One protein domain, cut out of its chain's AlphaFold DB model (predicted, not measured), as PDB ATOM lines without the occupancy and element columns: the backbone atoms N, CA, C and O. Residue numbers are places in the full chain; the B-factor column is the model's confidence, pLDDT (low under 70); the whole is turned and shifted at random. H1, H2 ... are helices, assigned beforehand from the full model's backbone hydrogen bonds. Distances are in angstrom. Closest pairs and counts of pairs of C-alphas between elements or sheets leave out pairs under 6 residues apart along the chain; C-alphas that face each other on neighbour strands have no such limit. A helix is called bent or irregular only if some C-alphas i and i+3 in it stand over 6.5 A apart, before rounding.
ATOM      1  N   GLU A  11     -41.861  53.624  77.997       90.25
ATOM      2  CA  GLU A  11     -42.149  53.378  79.409       90.25
ATOM      3  C   GLU A  11     -41.008  53.809  80.331       90.25
ATOM      4  O   GLU A  11     -41.272  54.344  81.408       90.25
ATOM      5  N   CYS A  12     -39.752  53.616  79.916       89.94
ATOM      6  CA  CYS A  12     -38.595  54.137  80.643       89.94
ATOM      7  C   CYS A  12     -38.644  55.665  80.690       89.94
ATOM      8  O   CYS A  12     -38.527  56.248  81.762       89.94
ATOM      9  N   GLN A  13     -38.900  56.305  79.546       90.06
ATOM     10  CA  GLN A  13     -38.993  57.762  79.458       90.06
ATOM     11  C   GLN A  13     -40.137  58.320  80.323       90.06
ATOM     12  O   GLN A  13     -39.955  59.319  81.020       90.06
ATOM     13  N   ASP A  14     -41.309  57.670  80.309       89.12
ATOM     14  CA  ASP A  14     -42.440  58.011  81.182       89.12
ATOM     15  C   ASP A  14     -42.014  57.931  82.665       89.12
ATOM     16  O   ASP A  14     -42.310  58.848  83.434       89.12
ATOM     17  N   ALA A  15     -41.280  56.887  83.066       91.06
ATOM     18  CA  ALA A  15     -40.825  56.712  84.445       91.06
ATOM     19  C   ALA A  15     -39.815  57.786  84.878       91.06
ATOM     20  O   ALA A  15     -39.993  58.386  85.943       91.06
ATOM     21  N   GLU A  16     -38.821  58.103  84.043       92.12
ATOM     22  CA  GLU A  16     -37.876  59.197  84.315       92.12
ATOM     23  C   GLU A  16     -38.604  60.540  84.458       92.12
ATOM     24  O   GLU A  16     -38.374  61.306  85.398       92.12
ATOM     25  N   ASN A  17     -39.551  60.815  83.559       88.88
ATOM     26  CA  ASN A  17     -40.259  62.088  83.519       88.88
ATOM     27  C   ASN A  17     -41.236  62.266  84.684       88.88
ATOM     28  O   ASN A  17     -41.254  63.343  85.293       88.88
ATOM     29  N   LEU A  18     -42.038  61.242  84.986       89.50
ATOM     30  CA  LEU A  18     -43.081  61.298  86.014       89.50
ATOM     31  C   LEU A  18     -42.500  61.171  87.417       89.50
ATOM     32  O   LEU A  18     -42.910  61.896  88.319       89.50
ATOM     33  N   GLN A  19     -41.542  60.263  87.598       90.56
ATOM     34  CA  GLN A  19     -41.049  59.895  88.923       90.56
ATOM     35  C   GLN A  19     -39.664  60.450  89.229       90.56
ATOM     36  O   GLN A  19     -39.180  60.246  90.343       90.56
ATOM     37  N   LYS A  20     -39.029  61.163  88.291       90.12
ATOM     38  CA  LYS A  20     -37.690  61.744  88.479       90.12
ATOM     39  C   LYS A  20     -36.690  60.696  88.970       90.12
ATOM     40  O   LYS A  20     -35.923  60.944  89.896       90.12
ATOM     41  N   ILE A  21     -36.749  59.504  88.385       91.56
ATOM     42  CA  ILE A  21     -35.873  58.377  88.703       91.56
ATOM     43  C   ILE A  21     -35.019  58.044  87.484       91.56
ATOM     44  O   ILE A  21     -35.547  57.963  86.386       91.56
ATOM     45  N   ASP A  22     -33.716  57.867  87.666       92.50
ATOM     46  CA  ASP A  22     -32.783  57.475  86.615       92.50
ATOM     47  C   ASP A  22     -32.918  55.966  86.380       92.50
ATOM     48  O   ASP A  22     -32.493  55.151  87.209       92.50
ATOM     49  N   ILE A  23     -33.539  55.587  85.258       91.88
ATOM     50  CA  ILE A  23     -33.851  54.183  84.974       91.88
ATOM     51  C   ILE A  23     -32.589  53.375  84.744       91.88
ATOM     52  O   ILE A  23     -32.504  52.237  85.202       91.88
ATOM     53  N   GLN A  24     -31.576  53.955  84.112       90.25
ATOM     54  CA  GLN A  24     -30.335  53.230  83.909       90.25
ATOM     55  C   GLN A  24     -29.650  52.944  85.256       90.25
ATOM     56  O   GLN A  24     -29.173  51.837  85.456       90.25
ATOM     57  N   CYS A  25     -29.696  53.865  86.228       90.81
ATOM     58  CA  CYS A  25     -29.200  53.600  87.589       90.81
ATOM     59  C   CYS A  25     -29.949  52.439  88.254       90.81
ATOM     60  O   CYS A  25     -29.333  51.588  88.896       90.81
ATOM     61  N   VAL A  26     -31.275  52.387  88.085       91.69
ATOM     62  CA  VAL A  26     -32.105  51.288  88.595       91.69
ATOM     63  C   VAL A  26     -31.677  49.958  87.980       91.69
ATOM     64  O   VAL A  26     -31.474  48.990  88.710       91.69
ATOM     65  N   LEU A  27     -31.507  49.908  86.657       90.19
ATOM     66  CA  LEU A  27     -31.078  48.699  85.955       90.19
ATOM     67  C   LEU A  27     -29.677  48.263  86.402       90.19
ATOM     68  O   LEU A  27     -29.505  47.099  86.758       90.19
ATOM     69  N   ASP A  28     -28.727  49.196  86.500       88.44
ATOM     70  CA  ASP A  28     -27.359  48.933  86.965       88.44
ATOM     71  C   ASP A  28     -27.358  48.327  88.386       88.44
ATOM     72  O   ASP A  28     -26.618  47.387  88.681       88.44
ATOM     73  N   LYS A  29     -28.227  48.827  89.279       88.62
ATOM     74  CA  LYS A  29     -28.373  48.313  90.653       88.62
ATOM     75  C   LYS A  29     -29.037  46.939  90.716       88.62
ATOM     76  O   LYS A  29     -28.691  46.143  91.586       88.62
ATOM     77  N   LEU A  30     -29.970  46.647  89.813       86.00
ATOM     78  CA  LEU A  30     -30.616  45.333  89.733       86.00
ATOM     79  C   LEU A  30     -29.720  44.275  89.063       86.00
ATOM     80  O   LEU A  30     -29.877  43.089  89.347       86.00
ATOM     81  N   GLN A  31     -28.760  44.684  88.228       74.75
ATOM     82  CA  GLN A  31     -27.832  43.805  87.500       74.75
ATOM     83  C   GLN A  31     -26.521  43.493  88.250       74.75
ATOM     84  O   GLN A  31     -25.629  42.867  87.682       74.75
ATOM     85  N   TRP A  32     -26.395  43.881  89.523       62.25
ATOM     86  CA  TRP A  32     -25.113  43.952  90.244       62.25
ATOM     87  C   TRP A  32     -24.331  42.625  90.412       62.25
ATOM     88  O   TRP A  32     -23.198  42.675  90.873       62.25
ATOM     89  N   ASP A  33     -24.855  41.448  90.027       55.28
ATOM     90  CA  ASP A  33     -24.238  40.176  90.451       55.28
ATOM     91  C   ASP A  33     -24.389  38.964  89.494       55.28
ATOM     92  O   ASP A  33     -24.900  37.913  89.876       55.28
ATOM     93  N   LYS A  34     -23.957  39.083  88.223       53.06
ATOM     94  CA  LYS A  34     -23.949  37.986  87.208       53.06
ATOM     95  C   LYS A  34     -25.298  37.263  87.008       53.06
ATOM     96  O   LYS A  34     -25.343  36.109  86.579       53.06
ATOM     97  N   LYS A  35     -26.405  37.930  87.328       64.44
ATOM     98  CA  LYS A  35     -27.762  37.383  87.200       64.44
ATOM     99  C   LYS A  35     -28.260  37.511  85.758       64.44
ATOM    100  O   LYS A  35     -27.748  38.358  85.026       64.44
ATOM    101  N   PRO A  36     -29.240  36.686  85.337       66.44
ATOM    102  CA  PRO A  36     -29.804  36.799  84.001       66.44
ATOM    103  C   PRO A  36     -30.299  38.222  83.743       66.44
ATOM    104  O   PRO A  36     -31.033  38.785  84.563       66.44
ATOM    105  N   GLU A  37     -29.892  38.782  82.605       78.44
ATOM    106  CA  GLU A  37     -30.305  40.116  82.183       78.44
ATOM    107  C   GLU A  37     -31.834  40.208  82.124       78.44
ATOM    108  O   GLU A  37     -32.523  39.309  81.632       78.44
ATOM    109  N   LEU A  38     -32.373  41.313  82.646       85.38
ATOM    110  CA  LEU A  38     -33.785  41.635  82.498       85.38
ATOM    111  C   LEU A  38     -34.110  41.765  81.011       85.38
ATOM    112  O   LEU A  38     -33.507  42.576  80.309       85.38
ATOM    113  N   SER A  39     -35.090  40.996  80.538       89.62
ATOM    114  CA  SER A  39     -35.539  41.130  79.156       89.62
ATOM    115  C   SER A  39     -36.190  42.497  78.935       89.62
ATOM    116  O   SER A  39     -36.686  43.131  79.870       89.62
ATOM    117  N   HIS A  40     -36.284  42.933  77.678       89.06
ATOM    118  CA  HIS A  40     -36.993  44.168  77.327       89.06
ATOM    119  C   HIS A  40     -38.430  44.205  77.889       89.06
ATOM    120  O   HIS A  40     -38.918  45.250  78.317       89.06
ATOM    121  N   TRP A  41     -39.096  43.049  77.952       90.81
ATOM    122  CA  TRP A  41     -40.425  42.916  78.547       90.81
ATOM    123  C   TRP A  41     -40.427  43.164  80.062       90.81
ATOM    124  O   TRP A  41     -41.300  43.866  80.577       90.81
ATOM    125  N   ASP A  42     -39.429  42.635  80.768       92.25
ATOM    126  CA  ASP A  42     -39.283  42.811  82.213       92.25
ATOM    127  C   ASP A  42     -38.970  44.276  82.560       92.25
ATOM    128  O   ASP A  42     -39.533  44.823  83.511       92.25
ATOM    129  N   ILE A  43     -38.139  44.935  81.743       92.62
ATOM    130  CA  ILE A  43     -37.816  46.363  81.869       92.62
ATOM    131  C   ILE A  43     -39.075  47.217  81.678       92.62
ATOM    132  O   ILE A  43     -39.369  48.071  82.514       92.62
ATOM    133  N   ARG A  44     -39.877  46.960  80.634       93.88
ATOM    134  CA  ARG A  44     -41.147  47.683  80.419       93.88
ATOM    135  C   ARG A  44     -42.099  47.510  81.599       93.88
ATOM    136  O   ARG A  44     -42.665  48.492  82.077       93.88
ATOM    137  N   TYR A  45     -42.251  46.284  82.106       95.00
ATOM    138  CA  TYR A  45     -43.075  46.019  83.286       95.00
ATOM    139  C   TYR A  45     -42.590  46.805  84.512       95.00
ATOM    140  O   TYR A  45     -43.404  47.438  85.190       95.00
ATOM    141  N   LEU A  46     -41.279  46.787  84.778       94.88
ATOM    142  CA  LEU A  46     -40.658  47.529  85.872       94.88
ATOM    143  C   LEU A  46     -40.964  49.026  85.763       94.88
ATOM    144  O   LEU A  46     -41.484  49.606  86.713       94.88
ATOM    145  N   CYS A  47     -40.708  49.638  84.608       95.25
ATOM    146  CA  CYS A  47     -40.905  51.073  84.405       95.25
ATOM    147  C   CYS A  47     -42.374  51.489  84.554       95.25
ATOM    148  O   CYS A  47     -42.673  52.452  85.255       95.25
ATOM    149  N   LEU A  48     -43.312  50.715  83.996       94.81
ATOM    150  CA  LEU A  48     -44.749  50.965  84.173       94.81
ATOM    151  C   LEU A  48     -45.186  50.873  85.639       94.81
ATOM    152  O   LEU A  48     -46.048  51.630  86.085       94.81
ATOM    153  N   CYS A  49     -44.593  49.951  86.393       94.75
ATOM    154  CA  CYS A  49     -44.850  49.822  87.817       94.75
ATOM    155  C   CYS A  49     -44.239  50.972  88.629       94.75
ATOM    156  O   CYS A  49     -44.886  51.474  89.550       94.75
ATOM    157  N   LEU A  50     -43.033  51.427  88.272       94.56
ATOM    158  CA  LEU A  50     -42.395  52.598  88.877       94.56
ATOM    159  C   LEU A  50     -43.215  53.868  88.634       94.56
ATOM    160  O   LEU A  50     -43.336  54.672  89.551       94.56
ATOM    161  N   CYS A  51     -43.874  54.002  87.476       92.31
ATOM    162  CA  CYS A  51     -44.848  55.067  87.200       92.31
ATOM    163  C   CYS A  51     -46.083  55.061  88.120       92.31
ATOM    164  O   CYS A  51     -46.888  55.986  88.040       92.31
ATOM    165  N   LEU A  52     -46.241  54.050  88.982       92.94
ATOM    166  CA  LEU A  52     -47.383  53.857  89.880       92.94
ATOM    167  C   LEU A  52     -48.719  53.676  89.145       92.94
ATOM    168  O   LEU A  52     -49.785  53.952  89.700       92.94
ATOM    169  N   TYR A  53     -48.680  53.175  87.909       91.88
ATOM    170  CA  TYR A  53     -49.893  52.853  87.169       91.88
ATOM    171  C   TYR A  53     -50.670  51.707  87.816       91.88
ATOM    172  O   TYR A  53     -50.124  50.810  88.469       91.88
ATOM    173  N   SER A  54     -51.987  51.713  87.602       91.00
ATOM    174  CA  SER A  54     -52.842  50.618  88.054       91.00
ATOM    175  C   SER A  54     -52.445  49.305  87.370       91.00
ATOM    176  O   SER A  54     -51.998  49.296  86.226       91.00
ATOM    177  N   ARG A  55     -52.678  48.158  88.023       91.31
ATOM    178  CA  ARG A  55     -52.372  46.837  87.432       91.31
ATOM    179  C   ARG A  55     -53.028  46.623  86.067       91.31
ATOM    180  O   ARG A  55     -52.449  45.961  85.213       91.31
ATOM    181  N   TYR A  56     -54.234  47.162  85.889       93.31
ATOM    182  CA  TYR A  56     -54.940  47.104  84.614       93.31
ATOM    183  C   TYR A  56     -54.208  47.913  83.546       93.31
ATOM    184  O   TYR A  56     -53.958  47.395  82.467       93.31
ATOM    185  N   GLU A  57     -53.818  49.148  83.856       93.75
ATOM    186  CA  GLU A  57     -53.089  50.002  82.918       93.75
ATOM    187  C   GLU A  57     -51.713  49.431  82.560       93.75
ATOM    188  O   GLU A  57     -51.339  49.449  81.389       93.75
ATOM    189  N   VAL A  58     -50.996  48.852  83.531       94.44
ATOM    190  CA  VAL A  58     -49.741  48.127  83.273       94.44
ATOM    191  C   VAL A  58     -49.983  46.990  82.276       94.44
ATOM    192  O   VAL A  58     -49.280  46.893  81.275       94.44
ATOM    193  N   ALA A  59     -50.994  46.147  82.514       95.00
ATOM    194  CA  ALA A  59     -51.326  45.046  81.610       95.00
ATOM    195  C   ALA A  59     -51.753  45.528  80.224       95.00
ATOM    196  O   ALA A  59     -51.335  44.946  79.227       95.00
ATOM    197  N   PHE A  60     -52.547  46.597  80.166       94.62
ATOM    198  CA  PHE A  60     -53.011  47.181  78.917       94.62
ATOM    199  C   PHE A  60     -51.832  47.653  78.068       94.62
ATOM    200  O   PHE A  60     -51.681  47.211  76.937       94.62
ATOM    201  N   ARG A  61     -50.950  48.485  78.633       93.81
ATOM    202  CA  ARG A  61     -49.788  49.040  77.920       93.81
ATOM    203  C   ARG A  61     -48.797  47.962  77.485       93.81
ATOM    204  O   ARG A  61     -48.199  48.076  76.418       93.81
ATOM    205  N   LEU A  62     -48.628  46.910  78.285       92.75
ATOM    206  CA  LEU A  62     -47.793  45.771  77.909       92.75
ATOM    207  C   LEU A  62     -48.372  45.010  76.712       92.75
ATOM    208  O   LEU A  62     -47.630  44.711  75.781       92.75
ATOM    209  N   GLU A  63     -49.679  44.739  76.716       92.31
ATOM    210  CA  GLU A  63     -50.353  43.977  75.658       92.31
ATOM    211  C   GLU A  63     -50.505  44.778  74.355       92.31
ATOM    212  O   GLU A  63     -50.306  44.232  73.274       92.31
ATOM    213  N   THR A  64     -50.862  46.064  74.442       90.12
ATOM    214  CA  THR A  64     -51.232  46.880  73.270       90.12
ATOM    215  C   THR A  64     -50.133  47.836  72.813       90.12
ATOM    216  O   THR A  64     -50.184  48.335  71.692       90.12
ATOM    217  N   GLY A  65     -49.155  48.137  73.672       87.94
ATOM    218  CA  GLY A  65     -48.154  49.176  73.417       87.94
ATOM    219  C   GLY A  65     -48.701  50.607  73.478       87.94
ATOM    220  O   GLY A  65     -47.990  51.538  73.110       87.94
ATOM    221  N   GLN A  66     -49.946  50.806  73.924       89.06
ATOM    222  CA  GLN A  66     -50.631  52.102  73.896       89.06
ATOM    223  C   GLN A  66     -51.132  52.525  75.280       89.06
ATOM    224  O   GLN A  66     -51.427  51.692  76.138       89.06
ATOM    225  N   LYS A  67     -51.266  53.841  75.495       88.94
ATOM    226  CA  LYS A  67     -51.903  54.395  76.700       88.94
ATOM    227  C   LYS A  67     -53.423  54.165  76.606       88.94
ATOM    228  O   LYS A  67     -53.995  54.500  75.570       88.94
ATOM    229  N   PRO A  68     -54.080  53.608  77.638       89.50
ATOM    230  CA  PRO A  68     -55.515  53.356  77.577       89.50
ATOM    231  C   PRO A  68     -56.316  54.661  77.620       89.50
ATOM    232  O   PRO A  68     -55.976  55.589  78.357       89.50
ATOM    233  N   THR A  69     -57.422  54.712  76.881       91.44
ATOM    234  CA  THR A  69     -58.416  55.784  77.004       91.44
ATOM    235  C   THR A  69     -59.258  55.610  78.269       91.44
ATOM    236  O   THR A  69     -59.346  54.522  78.847       91.44
ATOM    237  N   ILE A  70     -59.940  56.676  78.697       88.25
ATOM    238  CA  ILE A  70     -60.851  56.627  79.853       88.25
ATOM    239  C   ILE A  70     -61.940  55.560  79.649       88.25
ATOM    240  O   ILE A  70     -62.279  54.838  80.586       88.25
ATOM    241  N   GLU A  71     -62.463  55.424  78.431       90.81
ATOM    242  CA  GLU A  71     -63.466  54.410  78.095       90.81
ATOM    243  C   GLU A  71     -62.907  52.990  78.216       90.81
ATOM    244  O   GLU A  71     -63.545  52.131  78.820       90.81
ATOM    245  N   GLN A  72     -61.684  52.745  77.740       89.69
ATOM    246  CA  GLN A  72     -61.024  51.441  77.867       89.69
ATOM    247  C   GLN A  72     -60.739  51.072  79.330       89.69
ATOM    248  O   GLN A  72     -60.856  49.904  79.711       89.69
ATOM    249  N   ILE A  73     -60.405  52.054  80.173       87.19
ATOM    250  CA  ILE A  73     -60.241  51.845  81.620       87.19
ATOM    251  C   ILE A  73     -61.580  51.492  82.279       87.19
ATOM    252  O   ILE A  73     -61.609  50.643  83.173       87.19
ATOM    253  N   LYS A  74     -62.681  52.123  81.852       88.25
ATOM    254  CA  LYS A  74     -64.028  51.861  82.384       88.25
ATOM    255  C   LYS A  74     -64.564  50.497  81.949       88.25
ATOM    256  O   LYS A  74     -65.057  49.750  82.788       88.25
ATOM    257  N   ASN A  75     -64.412  50.158  80.671       90.69
ATOM    258  CA  ASN A  75     -64.993  48.953  80.078       90.69
ATOM    259  C   ASN A  75     -64.234  47.668  80.439       90.69
ATOM    260  O   ASN A  75     -64.813  46.589  80.361       90.69
ATOM    261  N   LYS A  76     -62.968  47.779  80.868       88.44
ATOM    262  CA  LYS A  76     -62.125  46.681  81.374       88.44
ATOM    263  C   LYS A  76     -62.226  45.393  80.556       88.44
ATOM    264  O   LYS A  76     -62.837  44.410  80.982       88.44
ATOM    265  N   GLU A  77     -61.549  45.366  79.414       91.75
ATOM    266  CA  GLU A  77     -61.496  44.185  78.554       91.75
ATOM    267  C   GLU A  77     -61.079  42.929  79.339       91.75
ATOM    268  O   GLU A  77     -60.044  42.906  80.015       91.75
ATOM    269  N   LYS A  78     -61.879  41.854  79.239       93.56
ATOM    270  CA  LYS A  78     -61.699  40.628  80.043       93.56
ATOM    271  C   LYS A  78     -60.287  40.046  79.927       93.56
ATOM    272  O   LYS A  78     -59.717  39.630  80.937       93.56
ATOM    273  N   LYS A  79     -59.706  40.054  78.720       93.81
ATOM    274  CA  LYS A  79     -58.344  39.561  78.459       93.81
ATOM    275  C   LYS A  79     -57.299  40.351  79.255       93.81
ATOM    276  O   LYS A  79     -56.466  39.753  79.934       93.81
ATOM    277  N   ILE A  80     -57.395  41.681  79.247       95.00
ATOM    278  CA  ILE A  80     -56.483  42.573  79.976       95.00
ATOM    279  C   ILE A  80     -56.660  42.427  81.487       95.00
ATOM    280  O   ILE A  80     -55.677  42.373  82.221       95.00
ATOM    281  N   VAL A  81     -57.900  42.290  81.969       94.25
ATOM    282  CA  VAL A  81     -58.168  42.024  83.393       94.25
ATOM    283  C   VAL A  81     -57.507  40.723  83.841       94.25
ATOM    284  O   VAL A  81     -56.885  40.689  84.904       94.25
ATOM    285  N   GLN A  82     -57.615  39.657  83.045       94.25
ATOM    286  CA  GLN A  82     -56.981  38.385  83.373       94.25
ATOM    287  C   GLN A  82     -55.453  38.503  83.364       94.25
ATOM    288  O   GLN A  82     -54.797  38.048  84.302       94.25
ATOM    289  N   LYS A  83     -54.885  39.194  82.369       92.50
ATOM    290  CA  LYS A  83     -53.448  39.478  82.317       92.50
ATOM    291  C   LYS A  83     -52.988  40.264  83.548       92.50
ATOM    292  O   LYS A  83     -52.028  39.867  84.203       92.50
ATOM    293  N   ALA A  84     -53.722  41.302  83.947       93.00
ATOM    294  CA  ALA A  84     -53.428  42.117  85.128       93.00
ATOM    295  C   ALA A  84     -53.410  41.317  86.441       93.00
ATOM    296  O   ALA A  84     -52.622  41.626  87.339       93.00
ATOM    297  N   LYS A  85     -54.259  40.288  86.564       93.06
ATOM    298  CA  LYS A  85     -54.253  39.367  87.714       93.06
ATOM    299  C   LYS A  85     -52.999  38.493  87.732       93.06
ATOM    300  O   LYS A  85     -52.417  38.297  88.797       93.06
ATOM    301  N   ASN A  86     -52.564  38.028  86.564       92.00
ATOM    302  CA  ASN A  86     -51.458  37.080  86.432       92.00
ATOM    303  C   ASN A  86     -50.074  37.749  86.455       92.00
ATOM    304  O   ASN A  86     -49.111  37.125  86.897       92.00
ATOM    305  N   LEU A  87     -49.969  39.027  86.064       91.38
ATOM    306  CA  LEU A  87     -48.695  39.754  85.944       91.38
ATOM    307  C   LEU A  87     -47.802  39.659  87.186       91.38
ATOM    308  O   LEU A  87     -46.596  39.485  87.068       91.38
ATOM    309  N   SER A  88     -48.377  39.765  88.388       86.44
ATOM    310  CA  SER A  88     -47.578  39.692  89.618       86.44
ATOM    311  C   SER A  88     -46.941  38.318  89.823       86.44
ATOM    312  O   SER A  88     -45.873  38.240  90.419       86.44
ATOM    313  N   SER A  89     -47.603  37.252  89.372       88.88
ATOM    314  CA  SER A  89     -47.072  35.892  89.442       88.88
ATOM    315  C   SER A  89     -46.025  35.674  88.354       88.88
ATOM    316  O   SER A  89     -44.947  35.168  88.643       88.88
ATOM    317  N   GLU A  90     -46.310  36.117  87.124       90.44
ATOM    318  CA  GLU A  90     -45.386  36.022  85.983       90.44
ATOM    319  C   GLU A  90     -44.049  36.735  86.255       90.44
ATOM    320  O   GLU A  90     -42.992  36.258  85.849       90.44
ATOM    321  N   MET A  91     -44.092  37.856  86.983       91.06
ATOM    322  CA  MET A  91     -42.921  38.687  87.294       91.06
ATOM    323  C   MET A  91     -42.261  38.349  88.635       91.06
ATOM    324  O   MET A  91     -41.252  38.967  88.992       91.06
ATOM    325  N   SER A  92     -42.808  37.380  89.380       87.25
ATOM    326  CA  SER A  92     -42.384  37.086  90.752       87.25
ATOM    327  C   SER A  92     -40.927  36.621  90.818       87.25
ATOM    328  O   SER A  92     -40.126  37.196  91.548       87.25
ATOM    329  N   ASN A  93     -40.561  35.662  89.963       86.00
ATOM    330  CA  ASN A  93     -39.216  35.077  89.896       86.00
ATOM    331  C   ASN A  93     -38.251  35.875  89.000       86.00
ATOM    332  O   ASN A  93     -37.191  35.378  88.638       86.00
ATOM    333  N   LYS A  94     -38.646  37.085  88.589       88.31
ATOM    334  CA  LYS A  94     -37.864  37.960  87.709       88.31
ATOM    335  C   LYS A  94     -37.696  39.324  88.369       88.31
ATOM    336  O   LYS A  94     -36.905  39.484  89.291       88.31
ATOM    337  N   VAL A  95     -38.507  40.298  87.965       90.31
ATOM    338  CA  VAL A  95     -38.445  41.677  88.457       90.31
ATOM    339  C   VAL A  95     -38.627  41.740  89.971       90.31
ATOM    340  O   VAL A  95     -37.866  42.425  90.650       90.31
ATOM    341  N   HIS A  96     -39.609  41.024  90.533       91.44
ATOM    342  CA  HIS A  96     -39.856  41.104  91.978       91.44
ATOM    343  C   HIS A  96     -38.742  40.451  92.779       91.44
ATOM    344  O   HIS A  96     -38.383  40.973  93.829       91.44
ATOM    345  N   PHE A  97     -38.195  39.346  92.283       88.44
ATOM    346  CA  PHE A  97     -37.048  38.676  92.875       88.44
ATOM    347  C   PHE A  97     -35.858  39.634  92.999       88.44
ATOM    348  O   PHE A  97     -35.370  39.855  94.106       88.44
ATOM    349  N   TYR A  98     -35.474  40.303  91.909       88.75
ATOM    350  CA  TYR A  98     -34.347  41.239  91.936       88.75
ATOM    351  C   TYR A  98     -34.600  42.462  92.819       88.75
ATOM    352  O   TYR A  98     -33.704  42.885  93.544       88.75
ATOM    353  N   ILE A  99     -35.824  43.002  92.827       90.88
ATOM    354  CA  ILE A  99     -36.182  44.104  93.732       90.88
ATOM    355  C   ILE A  99     -36.074  43.665  95.193       90.88
ATOM    356  O   ILE A  99     -35.506  44.389  96.004       90.88
ATOM    357  N   LYS A 100     -36.601  42.487  95.550       89.69
ATOM    358  CA  LYS A 100     -36.516  41.976  96.925       89.69
ATOM    359  C   LYS A 100     -35.066  41.798  97.355       89.69
ATOM    360  O   LYS A 100     -34.719  42.258  98.437       89.69
ATOM    361  N   GLN A 101     -34.231  41.208  96.502       86.94
ATOM    362  CA  GLN A 101     -32.803  41.047  96.774       86.94
ATOM    363  C   GLN A 101     -32.107  42.390  96.982       86.94
ATOM    364  O   GLN A 101     -31.416  42.572  97.979       86.94
ATOM    365  N   PHE A 102     -32.345  43.348  96.084       88.06
ATOM    366  CA  PHE A 102     -31.807  44.701  96.207       88.06
ATOM    367  C   PHE A 102     -32.231  45.380  97.520       88.06
ATOM    368  O   PHE A 102     -31.434  46.056  98.162       88.06
ATOM    369  N   MET A 103     -33.474  45.160  97.954       88.88
ATOM    370  CA  MET A 103     -34.014  45.700  99.203       88.88
ATOM    371  C   MET A 103     -33.661  44.870 100.454       88.88
ATOM    372  O   MET A 103     -34.126  45.211 101.543       88.88
ATOM    373  N   GLY A 104     -32.898  43.776 100.332       86.62
ATOM    374  CA  GLY A 104     -32.563  42.886 101.454       86.62
ATOM    375  C   GLY A 104     -33.766  42.136 102.046       86.62
ATOM    376  O   GLY A 104     -33.796  41.820 103.235       86.62
ATOM    377  N   ILE A 105     -34.800  41.885 101.241       85.75
ATOM    378  CA  ILE A 105     -36.034  41.202 101.639       85.75
ATOM    379  C   ILE A 105     -35.922  39.712 101.308       85.75
ATOM    380  O   ILE A 105     -35.575  39.355 100.186       85.75
ATOM    381  N   ASP A 106     -36.310  38.852 102.256       78.25
ATOM    382  CA  ASP A 106     -36.422  37.400 102.049       78.25
ATOM    383  C   ASP A 106     -37.275  37.064 100.807       78.25
ATOM    384  O   ASP A 106     -38.466  37.402 100.716       78.25
ATOM    385  N   GLU A 107     -36.628  36.397  99.852       70.12
ATOM    386  CA  GLU A 107     -37.091  36.114  98.495       70.12
ATOM    387  C   GLU A 107     -38.386  35.289  98.476       70.12
ATOM    388  O   GLU A 107     -39.297  35.580  97.687       70.12
ATOM    389  N   TYR A 108     -38.496  34.313  99.386       64.62
ATOM    390  CA  TYR A 108     -39.464  33.215  99.296       64.62
ATOM    391  C   TYR A 108     -40.773  33.467 100.046       64.62
ATOM    392  O   TYR A 108     -41.782  32.832  99.746       64.62
ATOM    393  N   ARG A 109     -40.793  34.384 101.023       64.06
ATOM    394  CA  ARG A 109     -41.943  34.517 101.944       64.06
ATOM    395  C   ARG A 109     -42.633  35.870 101.924       64.06
ATOM    396  O   ARG A 109     -43.807  35.960 102.276       64.06
ATOM    397  N   LYS A 110     -41.942  36.934 101.518       71.00
ATOM    398  CA  LYS A 110     -42.493  38.291 101.612       71.00
ATOM    399  C   LYS A 110     -43.048  38.748 100.271       71.00
ATOM    400  O   LYS A 110     -42.405  38.614  99.231       71.00
ATOM    401  N   ARG A 111     -44.265  39.298 100.285       81.75
ATOM    402  CA  ARG A 111     -44.839  40.024  99.142       81.75
ATOM    403  C   ARG A 111     -43.893  41.168  98.761       81.75
ATOM    404  O   ARG A 111     -43.281  41.761  99.645       81.75
ATOM    405  N   ILE A 112     -43.787  41.486  97.467       86.56
ATOM    406  CA  ILE A 112     -43.075  42.701  97.052       86.56
ATOM    407  C   ILE A 112     -43.673  43.914  97.791       86.56
ATOM    408  O   ILE A 112     -44.907  43.994  97.909       86.56
ATOM    409  N   PRO A 113     -42.843  44.837  98.310       88.56
ATOM    410  CA  PRO A 113     -43.339  46.074  98.890       88.56
ATOM    411  C   PRO A 113     -44.219  46.858  97.908       88.56
ATOM    412  O   PRO A 113     -44.146  46.647  96.692       88.56
ATOM    413  N   PRO A 114     -45.049  47.790  98.404       91.19
ATOM    414  CA  PRO A 114     -45.720  48.752  97.541       91.19
ATOM    415  C   PRO A 114     -44.717  49.450  96.615       91.19
ATOM    416  O   PRO A 114     -43.614  49.799  97.036       91.19
ATOM    417  N   TRP A 115     -45.104  49.690  95.362       92.94
ATOM    418  CA  TRP A 115     -44.215  50.306  94.370       92.94
ATOM    419  C   TRP A 115     -43.735  51.706  94.763       92.94
ATOM    420  O   TRP A 115     -42.628  52.089  94.402       92.94
ATOM    421  N   SER A 116     -44.500  52.433  95.582       91.25
ATOM    422  CA  SER A 116     -44.051  53.685  96.196       91.25
ATOM    423  C   SER A 116     -42.836  53.487  97.109       91.25
ATOM    424  O   SER A 116     -41.884  54.257  97.035       91.25
ATOM    425  N   SER A 117     -42.819  52.429  97.923       92.44
ATOM    426  CA  SER A 117     -41.681  52.084  98.782       92.44
ATOM    427  C   SER A 117     -40.468  51.629  97.972       92.44
ATOM    428  O   SER A 117     -39.342  51.992  98.303       92.44
ATOM    429  N   VAL A 118     -40.694  50.869  96.894       93.50
ATOM    430  CA  VAL A 118     -39.635  50.474  95.948       93.50
ATOM    431  C   VAL A 118     -38.996  51.716  95.320       93.50
ATOM    432  O   VAL A 118     -37.774  51.852  95.304       93.50
ATOM    433  N   LEU A 119     -39.819  52.664  94.871       93.12
ATOM    434  CA  LEU A 119     -39.371  53.922  94.284       93.12
ATOM    435  C   LEU A 119     -38.548  54.761  95.275       93.12
ATOM    436  O   LEU A 119     -37.457  55.216  94.937       93.12
ATOM    437  N   SER A 120     -39.032  54.923  96.511       91.81
ATOM    438  CA  SER A 120     -38.281  55.596  97.580       91.81
ATOM    439  C   SER A 120     -36.945  54.911  97.864       91.81
ATOM    440  O   SER A 120     -35.940  55.591  98.050       91.81
ATOM    441  N   CYS A 121     -36.902  53.576  97.851       92.44
ATOM    442  CA  CYS A 121     -35.664  52.828  98.043       92.44
ATOM    443  C   CYS A 121     -34.632  53.149  96.955       92.44
ATOM    444  O   CYS A 121     -33.483  53.447  97.279       92.44
ATOM    445  N   PHE A 122     -35.026  53.167  95.679       93.81
ATOM    446  CA  PHE A 122     -34.107  53.525  94.595       93.81
ATOM    447  C   PHE A 122     -33.605  54.969  94.689       93.81
ATOM    448  O   PHE A 122     -32.416  55.211  94.480       93.81
ATOM    449  N   ARG A 123     -34.470  55.921  95.062       91.62
ATOM    450  CA  ARG A 123     -34.057  57.317  95.293       91.62
ATOM    451  C   ARG A 123     -33.033  57.422  96.423       91.62
ATOM    452  O   ARG A 123     -31.969  57.998  96.219       91.62
ATOM    453  N   ASN A 124     -33.291  56.767  97.556       89.88
ATOM    454  CA  ASN A 124     -32.366  56.725  98.696       89.88
ATOM    455  C   ASN A 124     -31.017  56.072  98.350       89.88
ATOM    456  O   ASN A 124     -30.014  56.337  99.003       89.88
ATOM    457  N   ASN A 125     -30.985  55.238  97.310       88.44
ATOM    458  CA  ASN A 125     -29.780  54.600  96.787       88.44
ATOM    459  C   ASN A 125     -29.126  55.370  95.624       88.44
ATOM    460  O   ASN A 125     -28.265  54.823  94.931       88.44
ATOM    461  N   GLY A 126     -29.514  56.633  95.410       90.69
ATOM    462  CA  GLY A 126     -28.857  57.547  94.474       90.69
ATOM    463  C   GLY A 126     -29.371  57.504  93.035       90.69
ATOM    464  O   GLY A 126     -28.734  58.092  92.162       90.69
TER     465      GLY A 126
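AT A GLANCE: This is residues 11 to 126 of the 180 residues of an uncharacterized protein of Dolichospermum sp. UHCC 0315A (UniProt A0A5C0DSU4). H3 forms the core, with H1 and H4 side by side with it, while the longest helix, H6, crosses H4. H5 lies at the far end beyond H4, and H2, H7 and H8 gather at the other end. The printed part has 116 residues with eight named helices, H1 to H8 in chain order, and no named strand: all helix, with mostly crossed packing. It is compact, with a radius of gyration of the C-alphas of 14.2 A and spans of 41 by 31 by 23 A.

IN THESE COORDINATES: Find C-alpha 78 at (-61.699, 40.628, 80.043); from there H6, residues 78 to 90, runs 18.0 A to C-alpha 90 at (-45.386, 36.022, 85.983). It is only just irregular: C-alphas 85 and 88 are 6.9 A apart. Look next for H4, residues 55 to 64, 14.2 A, and H3, residues 40 to 50, 15.3 A. H1 is residues 11 to 19, H2 23 to 30, H5 70 to 75, H7 92 to 102. H8, residues 115 to 126, ends at C-alpha 126, (-28.857, 57.547, 94.474).

HOW THE PARTS SIT: Start at Ala 84 of H6, whose C-alpha is 5.0 A from that of Ala 59, the closest pair where H6 touches H4, about perpendicular at 75 degrees. H4 and H3 form a helical hairpin, closest at C-alphas 48 and 58, 5.8 A. H3, the hub, touches H1 at a shallow tilt of 18 degrees, closest at C-alphas 47 and 12, 5.4 A. H8 touches H3 with residues 115 to 119 alone, closest at C-alphas 115 and 50, 6.2 A. H2 touches H7, closest at C-alphas 30 and 98, 6.0 A. H5 is close to H4 but not clearly touching. Every O i to N i+4 pair is within hydrogen-bond range in H1, H2, H3, H4, H5 and H8; H6 has 7 of 9, H7 5 of 7.

THE WHOLE: The C-alphas of Lys 34 and Glu 71, the two farthest apart, are 43.8 A apart. The printed part has no cut; the link from H7 to H8 is long. Residues 32 to 36 and 108 to 109 have pLDDT under 70.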